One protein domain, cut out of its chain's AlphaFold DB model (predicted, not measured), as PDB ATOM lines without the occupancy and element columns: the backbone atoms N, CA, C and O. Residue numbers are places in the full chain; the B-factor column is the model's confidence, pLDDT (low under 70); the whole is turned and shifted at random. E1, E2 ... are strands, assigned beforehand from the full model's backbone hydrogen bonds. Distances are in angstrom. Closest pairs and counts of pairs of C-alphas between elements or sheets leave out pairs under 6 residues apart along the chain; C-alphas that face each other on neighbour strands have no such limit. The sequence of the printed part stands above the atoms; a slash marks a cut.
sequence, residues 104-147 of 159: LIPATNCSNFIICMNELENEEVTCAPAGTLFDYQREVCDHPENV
ATOM      1  N   LEU A 104     281.031 165.159 270.769       93.38
ATOM      2  CA  LEU A 104     280.428 164.538 269.594       93.38
ATOM      3  C   LEU A 104     281.490 163.765 268.816       93.38
ATOM      4  O   LEU A 104     282.584 164.264 268.553       93.38
ATOM      5  N   ILE A 105     281.175 162.529 268.450       89.31
ATOM      6  CA  ILE A 105     282.029 161.711 267.593       89.31
ATOM      7  C   ILE A 105     281.226 161.213 266.390       89.31
ATOM      8  O   ILE A 105     280.017 161.004 266.495       89.31
ATOM      9  N   PRO A 106     281.872 161.000 265.239       87.94
ATOM     10  CA  PRO A 106     281.194 160.453 264.073       87.94
ATOM     11  C   PRO A 106     280.751 159.003 264.304       87.94
ATOM     12  O   PRO A 106     281.500 158.189 264.856       87.94
ATOM     13  N   ALA A 107     279.549 158.660 263.843       83.69
ATOM     14  CA  ALA A 107     279.099 157.273 263.771       83.69
ATOM     15  C   ALA A 107     279.651 156.580 262.510       83.69
ATOM     16  O   ALA A 107     280.245 157.219 261.643       83.69
ATOM     17  N   THR A 108     279.434 155.267 262.396       76.50
ATOM     18  CA  THR A 108     279.776 154.510 261.176       76.50
ATOM     19  C   THR A 108     278.946 154.985 259.983       76.50
ATOM     20  O   THR A 108     279.440 155.077 258.861       76.50
ATOM     21  N   ASN A 109     277.675 155.316 260.216       82.50
ATOM     22  CA  ASN A 109     276.847 155.982 259.223       82.50
ATOM     23  C   ASN A 109     277.110 157.490 259.274       82.50
ATOM     24  O   ASN A 109     276.844 158.121 260.290       82.50
ATOM     25  N   CYS A 110     277.561 158.083 258.167       87.00
ATOM     26  CA  CYS A 110     277.861 159.518 258.095       87.00
ATOM     27  C   CYS A 110     276.637 160.428 258.336       87.00
ATOM     28  O   CYS A 110     276.775 161.607 258.651       87.00
ATOM     29  N   SER A 111     275.420 159.887 258.227       90.06
ATOM     30  CA  SER A 111     274.191 160.612 258.583       90.06
ATOM     31  C   SER A 111     273.964 160.694 260.096       90.06
ATOM     32  O   SER A 111     273.015 161.343 260.531       90.06
ATOM     33  N   ASN A 112     274.792 160.016 260.892       90.12
ATOM     34  CA  ASN A 112     274.649 159.882 262.331       90.12
ATOM     35  C   ASN A 112     275.919 160.347 263.062       90.12
ATOM     36  O   ASN A 112     277.031 160.349 262.530       90.12
ATOM     37  N   PHE A 113     275.749 160.686 264.332       92.50
ATOM     38  CA  PHE A 113     276.827 160.965 265.274       92.50
ATOM     39  C   PHE A 113     276.512 160.339 266.628       92.50
ATOM     40  O   PHE A 113     275.389 159.916 266.882       92.50
ATOM     41  N   ILE A 114     277.500 160.260 267.507       92.88
ATOM     42  CA  ILE A 114     277.362 159.705 268.852       92.88
ATOM     43  C   ILE A 114     277.788 160.763 269.857       92.88
ATOM     44  O   ILE A 114     278.732 161.519 269.626       92.88
ATOM     45  N   ILE A 115     277.085 160.803 270.985       94.62
ATOM     46  CA  ILE A 115     277.400 161.684 272.103       94.62
ATOM     47  C   ILE A 115     278.129 160.864 273.162       94.62
ATOM     48  O   ILE A 115     277.616 159.846 273.628       94.62
ATOM     49  N   CYS A 116     279.309 161.308 273.575       94.19
ATOM     50  CA  CYS A 116     280.031 160.703 274.685       94.19
ATOM     51  C   CYS A 116     279.432 161.141 276.023       94.19
ATOM     52  O   CYS A 116     279.331 162.338 276.290       94.19
ATOM     53  N   MET A 117     279.085 160.193 276.894       95.19
ATOM     54  CA  MET A 117     278.687 160.479 278.279       95.19
ATOM     55  C   MET A 117     279.327 159.473 279.223       95.19
ATOM     56  O   MET A 117     279.251 158.271 279.000       95.19
ATOM     57  N   ASN A 118     279.915 159.970 280.307       93.38
ATOM     58  CA  ASN A 118     280.660 159.192 281.293       93.38
ATOM     59  C   ASN A 118     281.719 158.297 280.633       93.38
ATOM     60  O   ASN A 118     281.829 157.122 280.967       93.38
ATOM     61  N   GLU A 119     282.451 158.860 279.665       90.44
ATOM     62  CA  GLU A 119     283.466 158.162 278.868       90.44
ATOM     63  C   GLU A 119     282.937 156.980 278.028       90.44
ATOM     64  O   GLU A 119     283.725 156.166 277.554       90.44
ATOM     65  N   LEU A 120     281.621 156.887 277.806       88.75
ATOM     66  CA  LEU A 120     280.968 155.837 277.019       88.75
ATOM     67  C   LEU A 120     280.251 156.415 275.793       88.75
ATOM     68  O   LEU A 120     279.679 157.509 275.847       88.75
ATOM     69  N   GLU A 121     280.259 155.650 274.700       90.00
ATOM     70  CA  GLU A 121     279.426 155.891 273.520       90.00
ATOM     71  C   GLU A 121     277.943 155.678 273.868       90.00
ATOM     72  O   GLU A 121     277.568 154.639 274.413       90.00
ATOM     73  N   ASN A 122     277.097 156.670 273.578       91.12
ATOM     74  CA  ASN A 122     275.641 156.522 273.665       91.12
ATOM     75  C   ASN A 122     275.057 156.034 272.334       91.12
ATOM     76  O   ASN A 122     275.779 155.714 271.393       91.12
ATOM     77  N   GLU A 123     273.728 155.984 272.265       89.12
ATOM     78  CA  GLU A 123     273.004 155.699 271.031       89.12
ATOM     79  C   GLU A 123     273.362 156.696 269.916       89.12
ATOM     80  O   GLU A 123     273.634 157.877 270.163       89.12
ATOM     81  N   GLU A 124     273.345 156.204 268.675       90.38
ATOM     82  CA  GLU A 124     273.519 157.038 267.490       90.38
ATOM     83  C   GLU A 124     272.364 158.037 267.351       90.38
ATOM     84  O   GLU A 124     271.185 157.695 267.469       90.38
ATOM     85  N   VAL A 125     272.711 159.277 267.034       93.94
ATOM     86  CA  VAL A 125     271.787 160.374 266.783       93.94
ATOM     87  C   VAL A 125     271.847 160.725 265.305       93.94
ATOM     88  O   VAL A 125     272.905 161.066 264.779       93.94
ATOM     89  N   THR A 126     270.703 160.652 264.627       95.19
ATOM     90  CA  THR A 126     270.597 161.028 263.214       95.19
ATOM     91  C   THR A 126     270.565 162.538 263.043       95.19
ATOM     92  O   THR A 126     269.855 163.251 263.757       95.19
ATOM     93  N   CYS A 127     271.310 163.018 262.053       95.06
ATOM     94  CA  CYS A 127     271.338 164.416 261.681       95.06
ATOM     95  C   CYS A 127     269.965 164.939 261.248       95.06
ATOM     96  O   CYS A 127     269.178 164.269 260.572       95.06
ATOM     97  N   ALA A 128     269.697 166.184 261.635       92.88
ATOM     98  CA  ALA A 128     268.499 166.919 261.271       92.88
ATOM     99  C   ALA A 128     268.893 168.279 260.669       92.88
ATOM    100  O   ALA A 128     269.793 168.928 261.207       92.88
ATOM    101  N   PRO A 129     268.205 168.758 259.613       93.75
ATOM    102  CA  PRO A 129     267.073 168.136 258.916       93.75
ATOM    103  C   PRO A 129     267.464 166.886 258.107       93.75
ATOM    104  O   PRO A 129     268.635 166.664 257.808       93.75
ATOM    105  N   ALA A 130     266.473 166.063 257.753       92.75
ATOM    106  CA  ALA A 130     266.703 164.833 256.996       92.75
ATOM    107  C   ALA A 130     267.467 165.106 255.685       92.75
ATOM    108  O   ALA A 130     267.135 166.039 254.953       92.75
ATOM    109  N   GLY A 131     268.471 164.274 255.395       88.00
ATOM    110  CA  GLY A 131     269.356 164.425 254.233       88.00
ATOM    111  C   GLY A 131     270.638 165.223 254.498       88.00
ATOM    112  O   GLY A 131     271.413 165.423 253.567       88.00
ATOM    113  N   THR A 132     270.871 165.664 255.738       93.12
ATOM    114  CA  THR A 132     272.160 166.231 256.171       93.12
ATOM    115  C   THR A 132     273.083 165.152 256.737       93.12
ATOM    116  O   THR A 132     272.619 164.112 257.210       93.12
ATOM    117  N   LEU A 133     274.388 165.398 256.666       93.38
ATOM    118  CA  LEU A 133     275.449 164.522 257.159       93.38
ATOM    119  C   LEU A 133     276.224 165.215 258.280       93.38
ATOM    120  O   LEU A 133     276.286 166.444 258.326       93.38
ATOM    121  N   PHE A 134     276.813 164.433 259.183       93.50
ATOM    122  CA  PHE A 134     277.570 164.965 260.307       93.50
ATOM    123  C   PHE A 134     279.002 165.319 259.895       93.50
ATOM    124  O   PHE A 134     279.807 164.452 259.559       93.50
ATOM    125  N   ASP A 135     279.334 166.604 259.973       90.88
ATOM    126  CA  ASP A 135     280.697 167.102 259.863       90.88
ATOM    127  C   ASP A 135     281.385 167.019 261.225       90.88
ATOM    128  O   ASP A 135     281.118 167.822 262.118       90.88
ATOM    129  N   TYR A 136     282.290 166.054 261.388       86.38
ATOM    130  CA  TYR A 136     282.987 165.833 262.657       86.38
ATOM    131  C   TYR A 136     284.033 166.911 262.990       86.38
ATOM    132  O   TYR A 136     284.452 167.000 264.140       86.38
ATOM    133  N   GLN A 137     284.485 167.705 262.014       88.19
ATOM    134  CA  GLN A 137     285.450 168.782 262.259       88.19
ATOM    135  C   GLN A 137     284.757 170.035 262.780       88.19
ATOM    136  O   GLN A 137     285.306 170.761 263.608       88.19
ATOM    137  N   ARG A 138     283.558 170.300 262.256       90.56
ATOM    138  CA  ARG A 138     282.725 171.448 262.629       90.56
ATOM    139  C   ARG A 138     281.652 171.105 263.662       90.56
ATOM    140  O   ARG A 138     280.974 172.015 264.128       90.56
ATOM    141  N   GLU A 139     281.499 169.822 263.983       92.44
ATOM    142  CA  GLU A 139     280.502 169.273 264.905       92.44
ATOM    143  C   GLU A 139     279.067 169.704 264.546       92.44
ATOM    144  O   GLU A 139     278.260 170.059 265.406       92.44
ATOM    145  N   VAL A 140     278.742 169.696 263.248       93.88
ATOM    146  CA  VAL A 140     277.467 170.202 262.715       93.88
ATOM    147  C   VAL A 140     276.898 169.275 261.647       93.88
ATOM    148  O   VAL A 140     277.633 168.675 260.870       93.88
ATOM    149  N   CYS A 141     275.572 169.183 261.583       95.00
ATOM    150  CA  CYS A 141     274.883 168.549 260.466       95.00
ATOM    151  C   CYS A 141     274.774 169.538 259.300       95.00
ATOM    152  O   CYS A 141     274.192 170.614 259.455       95.00
ATOM    153  N   ASP A 142     275.320 169.183 258.143       95.69
ATOM    154  CA  ASP A 142     275.356 170.048 256.962       95.69
ATOM    155  C   ASP A 142     275.042 169.243 255.692       95.69
ATOM    156  O   ASP A 142     274.878 168.019 255.716       95.69
ATOM    157  N   HIS A 143     274.885 169.933 254.572       93.62
ATOM    158  CA  HIS A 143     274.635 169.310 253.286       93.62
ATOM    159  C   HIS A 143     275.828 168.452 252.835       93.62
ATOM    160  O   HIS A 143     276.974 168.843 253.070       93.62
ATOM    161  N   PRO A 144     275.588 167.305 252.167       90.88
ATOM    162  CA  PRO A 144     276.635 166.356 251.786       90.88
ATOM    163  C   PRO A 144     277.825 166.968 251.037       90.88
ATOM    164  O   PRO A 144     278.954 166.527 251.219       90.88
ATOM    165  N   GLU A 145     277.597 168.002 250.227       89.94
ATOM    166  CA  GLU A 145     278.640 168.724 249.491       89.94
ATOM    167  C   GLU A 145     279.635 169.493 250.380       89.94
ATOM    168  O   GLU A 145     280.724 169.833 249.918       89.94
ATOM    169  N   ASN A 146     279.280 169.755 251.639       90.31
ATOM    170  CA  ASN A 146     280.063 170.544 252.591       90.31
ATOM    171  C   ASN A 146     280.649 169.697 253.730       90.31
ATOM    172  O   ASN A 146     281.308 170.245 254.612       90.31
ATOM    173  N   VAL A 147     280.372 168.391 253.758       89.50
ATOM    174  CA  VAL A 147     280.686 167.517 254.893       89.50
ATOM    175  C   VAL A 147     281.855 166.609 254.552       89.50
ATOM    176  O   VAL A 147     281.833 165.893 253.552       89.50
TER     177      VAL A 147
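Overview. This is residues 104 to 147 of the 159 residues of the protein "Chitin-binding type-2 domain-containing protein" of Anopheles merus (UniProt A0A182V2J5). A long, narrow three-stranded sheet, mostly the E2-E3 hairpin with short E1 along one edge, has a small second hairpin, E4-E5, at the end away from the turn between E2 and E3. The two sheets follow one another along the longest axis. The printed part has 44 residues, with five named strands in order E1 to E5 and no named helix; both sheets, E1-E2-E3 and E4-E5, are antiparallel, and the class is all strand. It is compact, with a radius of gyration of the C-alphas of 10.1 A, yet elongated, spanning 33 by 18 by 15 A.

Arrangement. Begin with inner strand E2, residues 112 to 117. Edge strand E3, residues 120 to 126, forms a hairpin with it at 150 degrees; look for N 113 and O 125, 2.9 A apart. At the other edge, E1, residues 104 to 106, also forms a hairpin with E2, with N 114 and O 105 at 2.8 A. These three make a meander, each strand the antiparallel neighbour of the one before. E4, residues 133 to 135, and E5, residues 140 to 142, form a hairpin of their own at 133 degrees, with N 135 and O 140 at 2.8 A. The closest C-alphas of E2 and E4, Asn 112 and Phe 134, are 6.2 A apart. E3 and E4 are apart, and so are E3 and E5.

Along the chain. Find C-alpha 104 at (280.428, 164.538, 269.594), where E1 begins. E2 runs 16.5 A from C-alpha 112 at (274.649, 159.882, 262.331), and E3 runs 18.0 A. E1, E4 and E5 have three residues each; E5 ends at C-alpha 142, (275.356, 170.048, 256.962).

Size, cuts and confidence. The two C-alphas farthest apart, Asn 118 and Glu 145, are 33.3 A apart. The printed part has no cut and no long link. Mean pLDDT of the printed part is 91.0, and no printed residue is under 70.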